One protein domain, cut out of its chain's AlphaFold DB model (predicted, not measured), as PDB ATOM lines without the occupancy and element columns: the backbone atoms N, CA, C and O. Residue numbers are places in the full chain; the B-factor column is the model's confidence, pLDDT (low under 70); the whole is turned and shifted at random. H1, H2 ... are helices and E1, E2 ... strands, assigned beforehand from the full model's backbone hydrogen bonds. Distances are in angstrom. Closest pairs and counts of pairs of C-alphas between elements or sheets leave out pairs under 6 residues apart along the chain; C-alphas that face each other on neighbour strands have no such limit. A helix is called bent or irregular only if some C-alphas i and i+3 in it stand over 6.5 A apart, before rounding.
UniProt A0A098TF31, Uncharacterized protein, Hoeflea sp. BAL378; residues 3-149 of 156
ATOM      1  N   ILE A   3     175.249 192.721 137.873       84.56
ATOM      2  CA  ILE A   3     174.306 191.610 137.784       84.56
ATOM      3  C   ILE A   3     173.610 191.491 139.121       84.56
ATOM      4  O   ILE A   3     174.253 191.352 140.153       84.56
ATOM      5  N   TYR A   4     172.290 191.507 139.090       83.06
ATOM      6  CA  TYR A   4     171.492 191.244 140.267       83.06
ATOM      7  C   TYR A   4     170.855 189.870 140.115       83.06
ATOM      8  O   TYR A   4     170.176 189.622 139.120       83.06
ATOM      9  N   LEU A   5     171.138 188.953 141.037       85.56
ATOM     10  CA  LEU A   5     170.482 187.650 141.068       85.56
ATOM     11  C   LEU A   5     169.182 187.806 141.859       85.56
ATOM     12  O   LEU A   5     169.208 187.886 143.081       85.56
ATOM     13  N   ASP A   6     168.053 187.848 141.152       81.56
ATOM     14  CA  ASP A   6     166.744 188.169 141.731       81.56
ATOM     15  C   ASP A   6     166.263 187.109 142.741       81.56
ATOM     16  O   ASP A   6     165.320 187.364 143.479       81.56
ATOM     17  N   ASP A   7     166.862 185.913 142.771       81.06
ATOM     18  CA  ASP A   7     166.579 184.884 143.786       81.06
ATOM     19  C   ASP A   7     167.104 185.259 145.179       81.06
ATOM     20  O   ASP A   7     166.590 184.759 146.176       81.06
ATOM     21  N   PHE A   8     168.082 186.163 145.246       74.81
ATOM     22  CA  PHE A   8     168.577 186.780 146.478       74.81
ATOM     23  C   PHE A   8     167.954 188.179 146.596       74.81
ATOM     24  O   PHE A   8     168.650 189.171 146.743       74.81
ATOM     25  N   ALA A   9     166.626 188.233 146.394       55.94
ATOM     26  CA  ALA A   9     165.802 189.415 146.102       55.94
ATOM     27  C   ALA A   9     165.878 190.566 147.117       55.94
ATOM     28  O   ALA A   9     165.324 191.639 146.857       55.94
ATOM     29  N   ASP A  10     166.491 190.325 148.262       56.75
ATOM     30  CA  ASP A  10     166.743 191.262 149.337       56.75
ATOM     31  C   ASP A  10     168.158 191.868 149.302       56.75
ATOM     32  O   ASP A  10     168.368 192.869 149.977       56.75
ATOM     33  N   GLU A  11     169.119 191.321 148.537       58.28
ATOM     34  CA  GLU A  11     170.543 191.535 148.831       58.28
ATOM     35  C   GLU A  11     171.511 191.437 147.622       58.28
ATOM     36  O   GLU A  11     171.465 190.514 146.804       58.28
ATOM     37  N   ILE A  12     172.489 192.358 147.541       58.94
ATOM     38  CA  ILE A  12     173.694 192.184 146.700       58.94
ATOM     39  C   ILE A  12     174.822 191.662 147.583       58.94
ATOM     40  O   ILE A  12     175.534 192.436 148.220       58.94
ATOM     41  N   VAL A  13     175.019 190.347 147.602       60.16
ATOM     42  CA  VAL A  13     176.014 189.747 148.501       60.16
ATOM     43  C   VAL A  13     177.475 189.881 148.013       60.16
ATOM     44  O   VAL A  13     178.369 190.022 148.845       60.16
ATOM     45  N   PRO A  14     177.789 189.937 146.699       64.88
ATOM     46  CA  PRO A  14     179.101 190.396 146.245       64.88
ATOM     47  C   PRO A  14     179.145 191.919 146.050       64.88
ATOM     48  O   PRO A  14     178.437 192.464 145.212       64.88
ATOM     49  N   CYS A  15     180.066 192.595 146.741       66.56
ATOM     50  CA  CYS A  15     180.263 194.053 146.648       66.56
ATOM     51  C   CYS A  15     180.655 194.545 145.237       66.56
ATOM     52  O   CYS A  15     180.427 195.696 144.879       66.56
ATOM     53  N   ASP A  16     181.200 193.655 144.405       74.88
ATOM     54  CA  ASP A  16     181.328 193.861 142.962       74.88
ATOM     55  C   ASP A  16     180.490 192.791 142.254       74.88
ATOM     56  O   ASP A  16     181.010 191.712 141.971       74.88
ATOM     57  N   PRO A  17     179.182 193.003 142.035       77.19
ATOM     58  CA  PRO A  17     178.262 191.969 141.578       77.19
ATOM     59  C   PRO A  17     178.354 191.730 140.072       77.19
ATOM     60  O   PRO A  17     177.361 191.717 139.347       77.19
ATOM     61  N   ASP A  18     179.565 191.528 139.572       86.75
ATOM     62  CA  ASP A  18     179.783 190.916 138.275       86.75
ATOM     63  C   ASP A  18     179.560 189.389 138.339       86.75
ATOM     64  O   ASP A  18     179.363 188.782 139.397       86.75
ATOM     65  N   LEU A  19     179.563 188.742 137.172       90.06
ATOM     66  CA  LEU A  19     179.346 187.295 137.083       90.06
ATOM     67  C   LEU A  19     180.433 186.472 137.784       90.06
ATOM     68  O   LEU A  19     180.143 185.373 138.264       90.06
ATOM     69  N   ASP A  20     181.665 186.972 137.825       90.12
ATOM     70  CA  ASP A  20     182.798 186.254 138.394       90.12
ATOM     71  C   ASP A  20     182.728 186.272 139.923       90.12
ATOM     72  O   ASP A  20     182.943 185.247 140.573       90.12
ATOM     73  N   SER A  21     182.402 187.417 140.512       87.06
ATOM     74  CA  SER A  21     182.217 187.594 141.946       87.06
ATOM     75  C   SER A  21     181.023 186.804 142.458       87.06
ATOM     76  O   SER A  21     181.172 186.074 143.439       87.06
ATOM     77  N   TRP A  22     179.885 186.830 141.755       90.00
ATOM     78  CA  TRP A  22     178.748 185.965 142.083       90.00
ATOM     79  C   TRP A  22     179.116 184.481 142.024       90.00
ATOM     80  O   TRP A  22     178.798 183.727 142.943       90.00
ATOM     81  N   ALA A  23     179.832 184.043 140.985       92.50
ATOM     82  CA  ALA A  23     180.251 182.649 140.879       92.50
ATOM     83  C   ALA A  23     181.196 182.230 142.016       92.50
ATOM     84  O   ALA A  23     181.064 181.126 142.549       92.50
ATOM     85  N   ARG A  24     182.132 183.101 142.417       90.94
ATOM     86  CA  ARG A  24     183.035 182.854 143.553       90.94
ATOM     87  C   ARG A  24     182.288 182.803 144.880       90.94
ATOM     88  O   ARG A  24     182.631 181.960 145.706       90.94
ATOM     89  N   TRP A  25     181.315 183.687 145.081       90.00
ATOM     90  CA  TRP A  25     180.488 183.730 146.284       90.00
ATOM     91  C   TRP A  25     179.639 182.456 146.416       90.00
ATOM     92  O   TRP A  25     179.748 181.734 147.407       90.00
ATOM     93  N   LEU A  26     178.919 182.076 145.354       92.62
ATOM     94  CA  LEU A  26     178.134 180.835 145.301       92.62
ATOM     95  C   LEU A  26     178.997 179.586 145.538       92.62
ATOM     96  O   LEU A  26     178.604 178.684 146.276       92.62
ATOM     97  N   ALA A  27     180.200 179.535 144.957       93.44
ATOM     98  CA  ALA A  27     181.113 178.402 145.108       93.44
ATOM     99  C   ALA A  27     181.611 178.190 146.549       93.44
ATOM    100  O   ALA A  27     182.040 177.086 146.890       93.44
ATOM    101  N   ARG A  28     181.575 179.231 147.388       91.88
ATOM    102  CA  ARG A  28     181.942 179.159 148.811       91.88
ATOM    103  C   ARG A  28     180.771 178.771 149.711       91.88
ATOM    104  O   ARG A  28     180.999 178.479 150.880       91.88
ATOM    105  N   GLY A  29     179.558 178.711 149.160       90.25
ATOM    106  CA  GLY A  29     178.335 178.581 149.945       90.25
ATOM    107  C   GLY A  29     177.963 179.897 150.624       90.25
ATOM    108  O   GLY A  29     177.451 179.891 151.739       90.25
ATOM    109  N   GLY A  30     178.270 181.015 149.966       85.50
ATOM    110  CA  GLY A  30     178.089 182.353 150.501       85.50
ATOM    111  C   GLY A  30     179.160 182.762 151.511       85.50
ATOM    112  O   GLY A  30     180.255 182.193 151.532       85.50
ATOM    113  N   ASP A  31     178.840 183.763 152.329       79.25
ATOM    114  CA  ASP A  31     179.706 184.287 153.393       79.25
ATOM    115  C   ASP A  31     179.071 184.048 154.773       79.25
ATOM    116  O   ASP A  31     177.918 183.639 154.875       79.25
ATOM    117  N   GLU A  32     179.819 184.277 155.857       73.31
ATOM    118  CA  GLU A  32     179.387 183.949 157.230       73.31
ATOM    119  C   GLU A  32     178.047 184.599 157.631       73.31
ATOM    120  O   GLU A  32     177.279 183.996 158.379       73.31
ATOM    121  N   GLY A  33     177.744 185.787 157.095       70.94
ATOM    122  CA  GLY A  33     176.459 186.468 157.292       70.94
ATOM    123  C   GLY A  33     175.320 185.951 156.407       70.94
ATOM    124  O   GLY A  33     174.159 186.118 156.764       70.94
ATOM    125  N   TRP A  34     175.644 185.276 155.300       75.44
ATOM    126  CA  TRP A  34     174.707 184.910 154.232       75.44
ATOM    127  C   TRP A  34     175.026 183.531 153.655       75.44
ATOM    128  O   TRP A  34     175.458 183.407 152.504       75.44
ATOM    129  N   PRO A  35     174.865 182.467 154.457       83.69
ATOM    130  CA  PRO A  35     175.173 181.125 154.007       83.69
ATOM    131  C   PRO A  35     174.136 180.648 152.986       83.69
ATOM    132  O   PRO A  35     172.928 180.700 153.222       83.69
ATOM    133  N   VAL A  36     174.619 180.080 151.885       88.19
ATOM    134  CA  VAL A  36     173.804 179.400 150.875       88.19
ATOM    135  C   VAL A  36     174.343 178.004 150.596       88.19
ATOM    136  O   VAL A  36     175.520 177.705 150.795       88.19
ATOM    137  N   GLU A  37     173.479 177.112 150.119       92.62
ATOM    138  CA  GLU A  37     173.948 175.829 149.606       92.62
ATOM    139  C   GLU A  37     174.755 176.056 148.323       92.62
ATOM    140  O   GLU A  37     174.323 176.790 147.432       92.62
ATOM    141  N   VAL A  38     175.925 175.413 148.213       94.44
ATOM    142  CA  VAL A  38     176.725 175.470 146.984       94.44
ATOM    143  C   VAL A  38     175.902 174.862 145.843       94.44
ATOM    144  O   VAL A  38     175.571 173.673 145.903       94.44
ATOM    145  N   PRO A  39     175.578 175.630 144.791       95.12
ATOM    146  CA  PRO A  39     174.734 175.134 143.717       95.12
ATOM    147  C   PRO A  39     175.430 174.029 142.915       95.12
ATOM    148  O   PRO A  39     176.641 174.054 142.684       95.12
ATOM    149  N   ALA A  40     174.644 173.061 142.442       96.75
ATOM    150  CA  ALA A  40     175.110 172.079 141.471       96.75
ATOM    151  C   ALA A  40     175.398 172.724 140.100       96.75
ATOM    152  O   ALA A  40     174.866 173.782 139.758       96.75
ATOM    153  N   ASP A  41     176.226 172.062 139.288       97.19
ATOM    154  CA  ASP A  41     176.449 172.460 137.894       97.19
ATOM    155  C   ASP A  41     175.122 172.507 137.117       97.19
ATOM    156  O   ASP A  41     174.304 171.586 137.204       97.19
ATOM    157  N   GLY A  42     174.899 173.589 136.372       96.38
ATOM    158  CA  GLY A  42     173.674 173.828 135.615       96.38
ATOM    159  C   GLY A  42     172.531 174.463 136.412       96.38
ATOM    160  O   GLY A  42     171.492 174.744 135.813       96.38
ATOM    161  N   THR A  43     172.688 174.726 137.717       96.88
ATOM    162  CA  THR A  43     171.688 175.479 138.492       96.88
ATOM    163  C   THR A  43     171.450 176.852 137.867       96.88
ATOM    164  O   THR A  43     172.391 177.547 137.475       96.88
ATOM    165  N   THR A  44     170.179 177.242 137.773       95.50
ATOM    166  CA  THR A  44     169.747 178.512 137.188       95.50
ATOM    167  C   THR A  44     169.164 179.448 138.233       95.50
ATOM    168  O   THR A  44     168.363 179.009 139.053       95.50
ATOM    169  N   PHE A  45     169.483 180.730 138.102       92.62
ATOM    170  CA  PHE A  45     168.948 181.836 138.886       92.62
ATOM    171  C   PHE A  45     168.269 182.831 137.943       92.62
ATOM    172  O   PHE A  45     168.745 183.067 136.828       92.62
ATOM    173  N   SER A  46     167.154 183.401 138.372       90.94
ATOM    174  CA  SER A  46     166.606 184.626 137.805       90.94
ATOM    175  C   SER A  46     167.599 185.758 138.035       90.94
ATOM    176  O   SER A  46     168.212 185.867 139.097       90.94
ATOM    177  N   ALA A  47     167.803 186.573 137.011       89.62
ATOM    178  CA  ALA A  47     168.706 187.699 137.101       89.62
ATOM    179  C   ALA A  47     168.164 188.917 136.361       89.62
ATOM    180  O   ALA A  47     167.403 188.821 135.393       89.62
ATOM    181  N   SER A  48     168.659 190.068 136.774       87.69
ATOM    182  CA  SER A  48     168.436 191.360 136.154       87.69
ATOM    183  C   SER A  48     169.748 192.147 136.129       87.69
ATOM    184  O   SER A  48     170.806 191.661 136.545       87.69
ATOM    185  N   THR A  49     169.718 193.350 135.556       86.62
ATOM    186  CA  THR A  49     170.916 194.200 135.480       86.62
ATOM    187  C   THR A  49     170.682 195.534 136.154       86.62
ATOM    188  O   THR A  49     169.605 196.124 136.047       86.62
ATOM    189  N   LEU A  50     171.723 196.010 136.829       81.69
ATOM    190  CA  LEU A  50     171.774 197.331 137.425       81.69
ATOM    191  C   LEU A  50     172.751 198.192 136.619       81.69
ATOM    192  O   LEU A  50     173.884 197.792 136.312       81.69
ATOM    193  N   GLU A  51     172.293 199.381 136.253       84.44
ATOM    194  CA  GLU A  51     173.110 200.415 135.631       84.44
ATOM    195  C   GLU A  51     173.314 201.544 136.634       84.44
ATOM    196  O   GLU A  51     172.374 202.257 136.967       84.44
ATOM    197  N   LEU A  52     174.546 201.711 137.114       82.19
ATOM    198  CA  LEU A  52     174.880 202.784 138.045       82.19
ATOM    199  C   LEU A  52     174.980 204.103 137.283       82.19
ATOM    200  O   LEU A  52     175.739 204.212 136.318       82.19
ATOM    201  N   THR A  53     174.231 205.109 137.718       82.06
ATOM    202  CA  THR A  53     174.144 206.405 137.039       82.06
ATOM    203  C   THR A  53     174.909 207.489 137.781       82.06
ATOM    204  O   THR A  53     175.529 208.340 137.140       82.06
ATOM    205  N   CYS A  54     174.910 207.481 139.119       82.56
ATOM    206  CA  CYS A  54     175.690 208.443 139.889       82.56
ATOM    207  C   CYS A  54     175.967 208.014 141.333       82.56
ATOM    208  O   CYS A  54     175.322 207.122 141.874       82.56
ATOM    209  N   TRP A  55     176.922 208.719 141.938       83.19
ATOM    210  CA  TRP A  55     177.334 208.582 143.331       83.19
ATOM    211  C   TRP A  55     177.105 209.895 144.062       83.19
ATOM    212  O   TRP A  55     177.279 210.983 143.486       83.19
ATOM    213  N   ARG A  56     176.690 209.790 145.321       82.88
ATOM    214  CA  ARG A  56     176.303 210.915 146.163       82.88
ATOM    215  C   ARG A  56     176.697 210.661 147.603       82.88
ATOM    216  O   ARG A  56     176.319 209.653 148.179       82.88
ATOM    217  N   GLU A  57     177.419 211.608 148.173       84.25
ATOM    218  CA  GLU A  57     177.716 211.608 149.594       84.25
ATOM    219  C   GLU A  57     176.574 212.298 150.338       84.25
ATOM    220  O   GLU A  57     176.147 213.399 149.975       84.25
ATOM    221  N   TYR A  58     176.080 211.627 151.365       82.12
ATOM    222  CA  TYR A  58     175.184 212.177 152.364       82.12
ATOM    223  C   TYR A  58     176.020 212.439 153.605       82.12
ATOM    224  O   TYR A  58     176.821 211.597 154.001       82.12
ATOM    225  N   THR A  59     175.840 213.602 154.217       83.38
ATOM    226  CA  THR A  59     176.584 213.994 155.419       83.38
ATOM    227  C   THR A  59     175.626 214.296 156.551       83.38
ATOM    228  O   THR A  59     174.578 214.922 156.332       83.38
ATOM    229  N   ARG A  60     176.012 213.906 157.762       81.75
ATOM    230  CA  ARG A  60     175.274 214.220 158.978       81.75
ATOM    231  C   ARG A  60     175.672 215.609 159.477       81.75
ATOM    232  O   ARG A  60     176.849 215.915 159.645       81.75
ATOM    233  N   GLY A  61     174.687 216.478 159.670       80.31
ATOM    234  CA  GLY A  61     174.877 217.796 160.268       80.31
ATOM    235  C   GLY A  61     175.112 217.720 161.778       80.31
ATOM    236  O   GLY A  61     174.842 216.705 162.418       80.31
ATOM    237  N   GLU A  62     175.559 218.830 162.374       80.62
ATOM    238  CA  GLU A  62     175.743 218.954 163.834       80.62
ATOM    239  C   GLU A  62     174.434 218.780 164.629       80.62
ATOM    240  O   GLU A  62     174.456 218.473 165.819       80.62
ATOM    241  N   ASP A  63     173.286 218.982 163.981       79.06
ATOM    242  CA  ASP A  63     171.949 218.739 164.529       79.06
ATOM    243  C   ASP A  63     171.515 217.265 164.436       79.06
ATOM    244  O   ASP A  63     170.405 216.917 164.844       79.06
ATOM    245  N   GLY A  64     172.386 216.401 163.911       75.69
ATOM    246  CA  GLY A  64     172.140 214.982 163.699       75.69
ATOM    247  C   GLY A  64     171.316 214.672 162.449       75.69
ATOM    248  O   GLY A  64     171.068 213.492 162.199       75.69
ATOM    249  N   ALA A  65     170.902 215.682 161.672       79.56
ATOM    250  CA  ALA A  65     170.107 215.500 160.465       79.56
ATOM    251  C   ALA A  65     170.984 215.154 159.255       79.56
ATOM    252  O   ALA A  65     172.043 215.744 159.041       79.56
ATOM    253  N   TRP A  66     170.514 214.231 158.419       79.25
ATOM    254  CA  TRP A  66     171.161 213.914 157.149       79.25
ATOM    255  C   TRP A  66     170.734 214.909 156.077       79.25
ATOM    256  O   TRP A  66     169.544 215.157 155.879       79.25
ATOM    257  N   SER A  67     171.710 215.491 155.384       75.56
ATOM    258  CA  SER A  67     171.442 216.389 154.261       75.56
ATOM    259  C   SER A  67     171.681 215.655 152.944       75.56
ATOM    260  O   SER A  67     172.823 215.260 152.691       75.56
ATOM    261  N   PRO A  68     170.655 215.485 152.085       67.62
ATOM    262  CA  PRO A  68     170.881 214.975 150.746       67.62
ATOM    263  C   PRO A  68     171.692 215.994 149.937       67.62
ATOM    264  O   PRO A  68     171.542 217.210 150.126       67.62
ATOM    265  N   PRO A  69     172.509 215.542 148.978       65.56
ATOM    266  CA  PRO A  69     173.071 216.442 147.989       65.56
ATOM    267  C   PRO A  69     171.940 217.114 147.206       65.56
ATOM    268  O   PRO A  69     170.918 216.507 146.889       65.56
ATOM    269  N   ALA A  70     172.115 218.397 146.891       65.12
ATOM    270  CA  ALA A  70     171.100 219.157 146.174       65.12
ATOM    271  C   ALA A  70     170.755 218.493 144.826       65.12
ATOM    272  O   ALA A  70     171.624 218.331 143.969       65.12
ATOM    273  N   GLY A  71     169.470 218.179 144.633       65.25
ATOM    274  CA  GLY A  71     168.958 217.544 143.420       65.25
ATOM    275  C   GLY A  71     169.196 216.036 143.412       65.25
ATOM    276  O   GLY A  71     170.178 215.559 142.842       65.25
ATOM    277  N   GLU A  72     168.265 215.296 144.013       65.31
ATOM    278  CA  GLU A  72     168.215 213.843 143.881       65.31
ATOM    279  C   GLU A  72     167.872 213.496 142.421       65.31
ATOM    280  O   GLU A  72     166.912 214.046 141.868       65.31
ATOM    281  N   PRO A  73     168.691 212.676 141.741       69.00
ATOM    282  CA  PRO A  73     168.401 212.262 140.375       69.00
ATOM    283  C   PRO A  73     167.148 211.384 140.354       69.00
ATOM    284  O   PRO A  73     166.835 210.723 141.336       69.00
ATOM    285  N   GLU A  74     166.451 211.326 139.225       72.06
ATOM    286  CA  GLU A  74     165.456 210.274 139.006       72.06
ATOM    287  C   GLU A  74     166.186 208.924 138.895       72.06
ATOM    288  O   GLU A  74     167.212 208.831 138.213       72.06
ATOM    289  N   HIS A  75     165.711 207.909 139.612       74.81
ATOM    290  CA  HIS A  75     166.351 206.599 139.699       74.81
ATOM    291  C   HIS A  75     165.308 205.518 140.004       74.81
ATOM    292  O   HIS A  75     164.323 205.769 140.697       74.81
ATOM    293  N   ASP A  76     165.549 204.306 139.507       75.12
ATOM    294  CA  ASP A  76     164.725 203.123 139.807       75.12
ATOM    295  C   ASP A  76     165.341 202.253 140.912       75.12
ATOM    296  O   ASP A  76     164.712 201.299 141.381       75.12
ATOM    297  N   PHE A  77     166.580 202.577 141.286       77.88
ATOM    298  CA  PHE A  77     167.419 201.864 142.232       77.88
ATOM    299  C   PHE A  77     168.321 202.836 142.998       77.88
ATOM    300  O   PHE A  77     168.883 203.763 142.404       77.88
ATOM    301  N   ALA A  78     168.521 202.573 144.285       79.69
ATOM    302  CA  ALA A  78     169.654 203.102 145.027       79.69
ATOM    303  C   ALA A  78     170.142 202.087 146.059       79.69
ATOM    304  O   ALA A  78     169.374 201.215 146.462       79.69
ATOM    305  N   ALA A  79     171.397 202.233 146.477       77.38
ATOM    306  CA  ALA A  79     171.985 201.463 147.561       77.38
ATOM    307  C   ALA A  79     172.978 202.301 148.364       77.38
ATOM    308  O   ALA A  79     173.624 203.215 147.840       77.38
ATOM    309  N   ILE A  80     173.104 201.958 149.639       77.62
ATOM    310  CA  ILE A  80     174.041 202.567 150.577       77.62
ATOM    311  C   ILE A  80     175.362 201.802 150.492       77.62
ATOM    312  O   ILE A  80     175.374 200.576 150.395       77.62
ATOM    313  N   VAL A  81     176.486 202.511 150.494       75.69
ATOM    314  CA  VAL A  81     177.821 201.914 150.362       75.69
ATOM    315  C   VAL A  81     178.778 202.492 151.401       75.69
ATOM    316  O   VAL A  81     178.794 203.697 151.670       75.69
ATOM    317  N   ASP A  82     179.575 201.608 151.988       67.00
ATOM    318  CA  ASP A  82     180.719 201.952 152.816       67.00
ATOM    319  C   ASP A  82     181.907 202.302 151.917       67.00
ATOM    320  O   ASP A  82     182.349 201.498 151.087       67.00
ATOM    321  N   GLY A  83     182.429 203.511 152.093       57.88
ATOM    322  CA  GLY A  83     183.556 204.021 151.322       57.88
ATOM    323  C   GLY A  83     183.219 204.480 149.896       57.88
ATOM    324  O   GLY A  83     182.217 204.121 149.275       57.88
ATOM    325  N   GLU A  84     184.097 205.325 149.358       57.56
ATOM    326  CA  GLU A  84     184.039 205.758 147.963       57.56
ATOM    327  C   GLU A  84     184.504 204.604 147.055       57.56
ATOM    328  O   GLU A  84     185.620 204.113 147.207       57.56
ATOM    329  N   GLY A  85     183.678 204.181 146.087       58.62
ATOM    330  CA  GLY A  85     184.113 203.242 145.041       58.62
ATOM    331  C   GLY A  85     183.628 201.791 145.139       58.62
ATOM    332  O   GLY A  85     184.278 200.928 144.557       58.62
ATOM    333  N   CYS A  86     182.470 201.527 145.758       55.97
ATOM    334  CA  CYS A  86     181.830 200.194 145.827       55.97
ATOM    335  C   CYS A  86     182.533 199.165 146.729       55.97
ATOM    336  O   CYS A  86     182.330 197.970 146.519       55.97
ATOM    337  N   GLU A  87     183.381 199.565 147.681       56.25
ATOM    338  CA  GLU A  87     184.194 198.573 148.401       56.25
ATOM    339  C   GLU A  87     183.352 197.679 149.320       56.25
ATOM    340  O   GLU A  87     183.583 196.471 149.317       56.25
ATOM    341  N   ASN A  88     182.324 198.217 149.994       59.91
ATOM    342  CA  ASN A  88     181.300 197.399 150.650       59.91
ATOM    343  C   ASN A  88     179.905 198.000 150.445       59.91
ATOM    344  O   ASN A  88     179.681 199.169 150.736       59.91
ATOM    345  N   TRP A  89     178.952 197.222 149.941       65.44
ATOM    346  CA  TRP A  89     177.557 197.661 149.845       65.44
ATOM    347  C   TRP A  89     176.878 197.302 151.159       65.44
ATOM    348  O   TRP A  89     177.048 196.181 151.632       65.44
ATOM    349  N   PHE A  90     176.140 198.228 151.768       57.22
ATOM    350  CA  PHE A  90     175.268 197.867 152.878       57.22
ATOM    351  C   PHE A  90     174.085 197.110 152.280       57.22
ATOM    352  O   PHE A  90     173.267 197.643 151.531       57.22
ATOM    353  N   VAL A  91     174.135 195.806 152.533       49.09
ATOM    354  CA  VAL A  91     173.505 194.725 151.772       49.09
ATOM    355  C   VAL A  91     171.973 194.732 151.883       49.09
ATOM    356  O   VAL A  91     171.312 194.151 151.033       49.09
ATOM    357  N   GLU A  92     171.418 195.457 152.858       48.69
ATOM    358  CA  GLU A  92     169.994 195.446 153.228       48.69
ATOM    359  C   GLU A  92     169.099 196.387 152.391       48.69
ATOM    360  O   GLU A  92     167.876 196.309 152.492       48.69
ATOM    361  N   ASP A  93     169.665 197.254 151.538       51.34
ATOM    362  CA  ASP A  93     168.917 198.360 150.917       51.34
ATOM    363  C   ASP A  93     169.090 198.469 149.398       51.34
ATOM    364  O   ASP A  93     169.340 199.547 148.855       51.34
ATOM    365  N   ILE A  94     168.875 197.374 148.660       51.38
ATOM    366  CA  ILE A  94     168.441 197.520 147.262       51.38
ATOM    367  C   ILE A  94     166.999 197.982 147.283       51.38
ATOM    368  O   ILE A  94     166.038 197.212 147.179       51.38
ATOM    369  N   LEU A  95     166.832 199.283 147.372       54.84
ATOM    370  CA  LEU A  95     165.515 199.839 147.242       54.84
ATOM    371  C   LEU A  95     165.222 199.887 145.745       54.84
ATOM    372  O   LEU A  95     165.997 200.423 144.953       54.84
ATOM    373  N   SER A  96     164.098 199.306 145.340       50.69
ATOM    374  CA  SER A  96     163.579 199.465 143.986       50.69
ATOM    375  C   SER A  96     162.128 199.939 144.033       50.69
ATOM    376  O   SER A  96     161.330 199.508 144.870       50.69
ATOM    377  N   GLY A  97     161.769 200.855 143.134       49.06
ATOM    378  CA  GLY A  97     160.426 201.441 143.066       49.06
ATOM    379  C   GLY A  97     160.256 202.739 143.867       49.06
ATOM    380  O   GLY A  97     161.203 203.444 144.171       49.06
ATOM    381  N   THR A  98     159.019 203.111 144.198       49.69
ATOM    382  CA  THR A  98     158.696 204.473 144.680       49.69
ATOM    383  C   THR A  98     159.152 204.794 146.109       49.69
ATOM    384  O   THR A  98     158.843 205.873 146.601       49.69
ATOM    385  N   ARG A  99     159.806 203.858 146.807       55.38
ATOM    386  CA  ARG A  99     160.209 203.993 148.220       55.38
ATOM    387  C   ARG A  99     161.718 204.100 148.423       55.38
ATOM    388  O   ARG A  99     162.177 204.022 149.553       55.38
ATOM    389  N   VAL A 100     162.477 204.294 147.348       62.50
ATOM    390  CA  VAL A 100     163.942 204.353 147.403       62.50
ATOM    391  C   VAL A 100     164.447 205.482 148.290       62.50
ATOM    392  O   VAL A 100     165.188 205.244 149.236       62.50
ATOM    393  N   SER A 101     163.963 206.698 148.083       64.44
ATOM    394  CA  SER A 101     164.363 207.827 148.927       64.44
ATOM    395  C   SER A 101     163.876 207.686 150.378       64.44
ATOM    396  O   SER A 101     164.523 208.177 151.297       64.44
ATOM    397  N   GLU A 102     162.739 207.016 150.612       67.25
ATOM    398  CA  GLU A 102     162.210 206.784 151.966       67.25
ATOM    399  C   GLU A 102     163.046 205.753 152.734       67.25
ATOM    400  O   GLU A 102     163.370 205.999 153.892       67.25
ATOM    401  N   GLY A 103     163.428 204.643 152.093       69.19
ATOM    402  CA  GLY A 103     164.248 203.601 152.717       69.19
ATOM    403  C   GLY A 103     165.663 204.080 153.040       69.19
ATOM    404  O   GLY A 103     166.115 203.872 154.158       69.19
ATOM    405  N   ILE A 104     166.308 204.839 152.137       72.88
ATOM    406  CA  ILE A 104     167.627 205.441 152.410       72.88
ATOM    407  C   ILE A 104     167.561 206.313 153.666       72.88
ATOM    408  O   ILE A 104     168.417 206.228 154.544       72.88
ATOM    409  N   HIS A 105     166.544 207.173 153.754       72.81
ATOM    410  CA  HIS A 105     166.402 208.075 154.889       72.81
ATOM    411  C   HIS A 105     166.045 207.349 156.190       72.81
ATOM    412  O   HIS A 105     166.473 207.810 157.247       72.81
ATOM    413  N   ASP A 106     165.271 206.262 156.132       73.56
ATOM    414  CA  ASP A 106     164.944 205.438 157.299       73.56
ATOM    415  C   ASP A 106     166.186 204.694 157.813       73.56
ATOM    416  O   ASP A 106     166.503 204.798 158.997       73.56
ATOM    417  N   TRP A 107     166.969 204.065 156.927       74.19
ATOM    418  CA  TRP A 107     168.255 203.454 157.284       74.19
ATOM    419  C   TRP A 107     169.192 204.473 157.929       74.19
ATOM    420  O   TRP A 107     169.679 204.273 159.038       74.19
ATOM    421  N   MET A 108     169.374 205.631 157.287       75.44
ATOM    422  CA  MET A 108     170.233 206.697 157.810       75.44
ATOM    423  C   MET A 108     169.794 207.164 159.201       75.44
ATOM    424  O   MET A 108     170.634 207.552 160.012       75.44
ATOM    425  N   GLN A 109     168.497 207.144 159.505       73.12
ATOM    426  CA  GLN A 109     167.977 207.529 160.816       73.12
ATOM    427  C   GLN A 109     168.133 206.434 161.877       73.12
ATOM    428  O   GLN A 109     168.355 206.775 163.038       73.12
ATOM    429  N   ASN A 110     168.027 205.159 161.496       70.44
ATOM    430  CA  ASN A 110     167.981 204.032 162.431       70.44
ATOM    431  C   ASN A 110     169.343 203.352 162.653       70.44
ATOM    432  O   ASN A 110     169.633 202.957 163.779       70.44
ATOM    433  N   GLU A 111     170.186 203.266 161.623       65.75
ATOM    434  CA  GLU A 111     171.452 202.511 161.636       65.75
ATOM    435  C   GLU A 111     172.693 203.397 161.851       65.75
ATOM    436  O   GLU A 111     173.793 202.906 162.116       65.75
ATOM    437  N   SER A 112     172.546 204.729 161.812       61.00
ATOM    438  CA  SER A 112     173.635 205.640 162.187       61.00
ATOM    439  C   SER A 112     173.762 205.753 163.709       61.00
ATOM    440  O   SER A 112     173.220 206.673 164.331       61.00
ATOM    441  N   ASP A 113     174.489 204.811 164.317       54.62
ATOM    442  CA  ASP A 113     174.800 204.807 165.752       54.62
ATOM    443  C   ASP A 113     175.210 206.223 166.224       54.62
ATOM    444  O   ASP A 113     176.200 206.776 165.739       54.62
ATOM    445  N   PRO A 114     174.456 206.877 167.123       50.19
ATOM    446  CA  PRO A 114     174.764 208.235 167.564       50.19
ATOM    447  C   PRO A 114     176.073 208.345 168.366       50.19
ATOM    448  O   PRO A 114     176.576 209.457 168.517       50.19
ATOM    449  N   ASP A 115     176.635 207.232 168.857       48.28
ATOM    450  CA  ASP A 115     177.831 207.216 169.714       48.28
ATOM    451  C   ASP A 115     179.122 206.758 168.992       48.28
ATOM    452  O   ASP A 115     180.206 206.771 169.585       48.28
ATOM    453  N   GLY A 116     179.041 206.404 167.703       51.50
ATOM    454  CA  GLY A 116     180.204 206.006 166.890       51.50
ATOM    455  C   GLY A 116     179.949 205.829 165.388       51.50
ATOM    456  O   GLY A 116     180.829 205.341 164.680       51.50
ATOM    457  N   GLY A 117     178.756 206.185 164.912       59.25
ATOM    458  CA  GLY A 117     178.289 205.971 163.549       59.25
ATOM    459  C   GLY A 117     178.782 207.027 162.565       59.25
ATOM    460  O   GLY A 117     179.104 208.156 162.926       59.25
ATOM    461  N   TYR A 118     178.845 206.611 161.306       64.19
ATOM    462  CA  TYR A 118     179.373 207.349 160.164       64.19
ATOM    463  C   TYR A 118     178.895 208.818 160.099       64.19
ATOM    464  O   TYR A 118     177.695 209.086 160.075       64.19
ATOM    465  N   ASP A 119     179.835 209.766 159.996       74.81
ATOM    466  CA  ASP A 119     179.547 211.198 159.754       74.81
ATOM    467  C   ASP A 119     179.143 211.476 158.290       74.81
ATOM    468  O   ASP A 119     178.585 212.526 157.950       74.81
ATOM    469  N   SER A 120     179.426 210.516 157.413       79.50
ATOM    470  CA  SER A 120     179.144 210.553 155.984       79.50
ATOM    471  C   SER A 120     178.898 209.144 155.465       79.50
ATOM    472  O   SER A 120     179.595 208.213 155.867       79.50
ATOM    473  N   VAL A 121     177.982 208.998 154.517       80.25
ATOM    474  CA  VAL A 121     177.755 207.740 153.807       80.25
ATOM    475  C   VAL A 121     177.622 208.005 152.317       80.25
ATOM    476  O   VAL A 121     177.080 209.031 151.897       80.25
ATOM    477  N   TRP A 122     178.130 207.086 151.505       81.12
ATOM    478  CA  TRP A 122     177.923 207.144 150.071       81.12
ATOM    479  C   TRP A 122     176.630 206.417 149.710       81.12
ATOM    480  O   TRP A 122     176.273 205.388 150.277       81.12
ATOM    481  N   VAL A 123     175.915 206.973 148.744       81.31
ATOM    482  CA  VAL A 123     174.752 206.364 148.115       81.31
ATOM    483  C   VAL A 123     175.016 206.322 146.623       81.31
ATOM    484  O   VAL A 123     175.392 207.325 146.001       81.31
ATOM    485  N   VAL A 124     174.822 205.149 146.042       81.44
ATOM    486  CA  VAL A 124     174.861 204.948 144.601       81.44
ATOM    487  C   VAL A 124     173.442 204.847 144.073       81.44
ATOM    488  O   VAL A 124     172.613 204.123 144.610       81.44
ATOM    489  N   PHE A 125     173.173 205.582 143.001       81.81
ATOM    490  CA  PHE A 125     171.899 205.584 142.299       81.81
ATOM    491  C   PHE A 125     172.050 204.920 140.939       81.81
ATOM    492  O   PHE A 125     173.114 204.986 140.310       81.81
ATOM    493  N   GLY A 126     170.970 204.318 140.456       82.75
ATOM    494  CA  GLY A 126     170.976 203.645 139.173       82.75
ATOM    495  C   GLY A 126     169.599 203.328 138.611       82.75
ATOM    496  O   GLY A 126     168.558 203.683 139.164       82.75
ATOM    497  N   ASN A 127     169.623 202.623 137.487       83.88
ATOM    498  CA  ASN A 127     168.446 202.061 136.846       83.88
ATOM    499  C   ASN A 127     168.436 200.547 137.036       83.88
ATOM    500  O   ASN A 127     169.431 199.867 136.768       83.88
ATOM    501  N   HIS A 128     167.287 200.015 137.443       82.00
ATOM    502  CA  HIS A 128     167.056 198.579 137.498       82.00
ATOM    503  C   HIS A 128     166.422 198.115 136.189       82.00
ATOM    504  O   HIS A 128     165.216 198.251 135.975       82.00
ATOM    505  N   ASN A 129     167.226 197.542 135.296       83.00
ATOM    506  CA  ASN A 129     166.705 196.944 134.077       83.00
ATOM    507  C   ASN A 129     166.150 195.548 134.385       83.00
ATOM    508  O   ASN A 129     166.884 194.560 134.466       83.00
ATOM    509  N   LYS A 130     164.822 195.491 134.495       77.50
ATOM    510  CA  LYS A 130     164.025 194.294 134.805       77.50
ATOM    511  C   LYS A 130     163.786 193.382 133.600       77.50
ATOM    512  O   LYS A 130     162.849 192.584 133.612       77.50
ATOM    513  N   THR A 131     164.587 193.511 132.541       84.06
ATOM    514  CA  THR A 131     164.591 192.523 131.459       84.06
ATOM    515  C   THR A 131     164.936 191.164 132.074       84.06
ATOM    516  O   THR A 131     166.018 191.047 132.648       84.06
ATOM    517  N   PRO A 132     164.054 190.150 131.995       85.19
ATOM    518  CA  PRO A 132     164.286 188.894 132.691       85.19
ATOM    519  C   PRO A 132     165.473 188.151 132.075       85.19
ATOM    520  O   PRO A 132     165.440 187.770 130.902       85.19
ATOM    521  N   LEU A 133     166.508 187.916 132.873       91.88
ATOM    522  CA  LEU A 133     167.660 187.098 132.518       91.88
ATOM    523  C   LEU A 133     167.643 185.795 133.318       91.88
ATOM    524  O   LEU A 133     166.976 185.660 134.344       91.88
ATOM    525  N   VAL A 134     168.397 184.823 132.821       94.88
ATOM    526  CA  VAL A 134     168.710 183.585 133.525       94.88
ATOM    527  C   VAL A 134     170.224 183.479 133.638       94.88
ATOM    528  O   VAL A 134     170.922 183.438 132.622       94.88
ATOM    529  N   ALA A 135     170.724 183.432 134.869       94.12
ATOM    530  CA  ALA A 135     172.112 183.136 135.177       94.12
ATOM    531  C   ALA A 135     172.270 181.632 135.426       94.12
ATOM    532  O   ALA A 135     171.596 181.064 136.277       94.12
ATOM    533  N   THR A 136     173.150 180.964 134.683       96.62
ATOM    534  CA  THR A 136     173.447 179.534 134.856       96.62
ATOM    535  C   THR A 136     174.819 179.356 135.483       96.62
ATOM    536  O   THR A 136     175.803 179.861 134.937       96.62
ATOM    537  N   TYR A 137     174.883 178.635 136.601       97.12
ATOM    538  CA  TYR A 137     176.117 178.304 137.310       97.12
ATOM    539  C   TYR A 137     176.812 177.095 136.694       97.12
ATOM    540  O   TYR A 137     176.171 176.101 136.357       97.12
ATOM    541  N   HIS A 138     178.135 177.183 136.566       97.06
ATOM    542  CA  HIS A 138     178.993 176.103 136.086       97.06
ATOM    543  C   HIS A 138     180.031 175.808 137.164       97.06
ATOM    544  O   HIS A 138     180.782 176.708 137.533       97.06
ATOM    545  N   ALA A 139     180.074 174.578 137.675       93.50
ATOM    546  CA  ALA A 139     180.881 174.214 138.843       93.50
ATOM    547  C   ALA A 139     182.355 173.928 138.499       93.50
ATOM    548  O   ALA A 139     183.233 174.103 139.348       93.50
ATOM    549  N   ASP A 140     182.641 173.489 137.267       89.94
ATOM    550  CA  ASP A 140     184.009 173.252 136.788       89.94
ATOM    551  C   ASP A 140     184.658 174.569 136.342       89.94
ATOM    552  O   ASP A 140     184.368 175.097 135.266       89.94
ATOM    553  N   GLY A 141     185.497 175.122 137.220       89.50
ATOM    554  CA  GLY A 141     185.958 176.505 137.122       89.50
ATOM    555  C   GLY A 141     184.790 177.471 137.352       89.50
ATOM    556  O   GLY A 141     184.267 177.991 136.364       89.50
ATOM    557  N   PRO A 142     184.383 177.696 138.623       91.56
ATOM    558  CA  PRO A 142     183.165 178.416 138.979       91.56
ATOM    559  C   PRO A 142     182.958 179.688 138.168       91.56
ATOM    560  O   PRO A 142     183.752 180.626 138.248       91.56
ATOM    561  N   ARG A 143     181.883 179.702 137.380       96.00
ATOM    562  CA  ARG A 143     181.485 180.840 136.545       96.00
ATOM    563  C   ARG A 143     179.975 180.880 136.370       96.00
ATOM    564  O   ARG A 143     179.307 179.848 136.441       96.00
ATOM    565  N   LEU A 144     179.457 182.058 136.047       95.38
ATOM    566  CA  LEU A 144     178.076 182.245 135.620       95.38
ATOM    567  C   LEU A 144     178.018 182.624 134.140       95.38
ATOM    568  O   LEU A 144     178.903 183.290 133.606       95.38
ATOM    569  N   THR A 145     176.956 182.202 133.465       95.31
ATOM    570  CA  THR A 145     176.612 182.671 132.115       95.31
ATOM    571  C   THR A 145     175.212 183.239 132.106       95.31
ATOM    572  O   THR A 145     174.335 182.660 132.738       95.31
ATOM    573  N   LEU A 146     174.993 184.307 131.344       93.94
ATOM    574  CA  LEU A 146     173.684 184.936 131.200       93.94
ATOM    575  C   LEU A 146     173.045 184.611 129.855       93.94
ATOM    576  O   LEU A 146     173.713 184.599 128.820       93.94
ATOM    577  N   ALA A 147     171.732 184.426 129.883       93.88
ATOM    578  CA  ALA A 147     170.873 184.414 128.712       93.88
ATOM    579  C   ALA A 147     169.597 185.210 129.000       93.88
ATOM    580  O   ALA A 147     169.169 185.307 130.151       93.88
ATOM    581  N   GLU A 148     168.964 185.753 127.963       90.81
ATOM    582  CA  GLU A 148     167.599 186.265 128.095       90.81
ATOM    583  C   GLU A 148     166.657 185.110 128.442       90.81
ATOM    584  O   GLU A 148     166.738 184.021 127.859       90.81
ATOM    585  N   LYS A 149     165.744 185.335 129.389       82.12
ATOM    586  CA  LYS A 149     164.683 184.373 129.669       82.12
ATOM    587  C   LYS A 149     163.797 184.307 128.431       82.12
ATOM    588  O   LYS A 149     163.224 185.316 128.020       82.12
TER     589      LYS A 149
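This is residues 3 to 149 of the 156 residues of an uncharacterized protein of Hoeflea sp. BAL378 (UniProt A0A098TF31). Two long, bent antiparallel strands, E2 and E4, make a ribbon that arches along the length of the domain and joins two lobes. In one lobe E1, E5 and the adjoining ends of E2 and E4 curl round H1; in the other E3 is added beside E4, and H2 packs on that part of the sheet. The printed part has 147 residues, with two named helices and five named strands in the order E1 H1 E2 E3 H2 E4 E5; the class is mixed, helices and strands, with under half of the residues in named elements. The five strands form one branched, twisted, antiparallel sheet. The whole is compact by its radius of gyration of the C-alphas, 16.6 A, yet elongated in outline, spanning 54 by 31 by 22 A.

Find C-alpha 3 at (174.306, 191.610, 137.784), where E1, residues 3 to 5, begins. Next comes H1, residues 19 to 28, 14.5 A long. E2, residues 44 to 60, runs from C-alpha 44 at (169.747, 178.512, 137.188) over 42.2 A and bends by 72 degrees at residue 53. E3, residues 77 to 82, covers 17.0 A, and H2, residues 100 to 110, covers 15.6 A. E4, residues 120 to 138, covers 39.8 A and bends by 98 degrees at residue 131. E5, residues 143 to 148, covers 17.1 A and ends at C-alpha 148, (167.599, 186.265, 128.095).

Look first at E4, which has three neighbours: E2 on one side, E3 and E5 on the other side. With E2, see N 51 and O 127, 2.9 A, within hydrogen-bond range; with E3, N 79 and O 124, 2.9 A. E4 and E5 form a hairpin, with N 136 and O 145 at 2.8 A. E1 is on the other side of E2 from E4, with N 48 and O 4 at 2.8 A. H1 is on the sheet, which curls round it; its closest C-alphas to E5 are Ala 23 and Arg 143, 4.9 A. H2 is on the sheet over E4, at a height over the sheet of 9.2 A; on the local plane it runs slantwise to the strands, at 59 degrees to E4, only just short of across. The closest C-alphas of E3 and H2, Ala 78 and Val 100, are 6.3 A apart. H1 and H2 are apart. In both helices every O i to N i+4 pair is within hydrogen-bond range.

The two C-alphas farthest apart, those of Asp 63 and Asp 140, are 54.6 A apart. The printed part has no cut. Long links join E1 to H1, H1 to E2, E2 to E3 and E3 to H2. The mean pLDDT of the printed part is 77.1; look for values under 70 at residues 9 to 15, 68 to 73, 82 to 103 and 111 to 118.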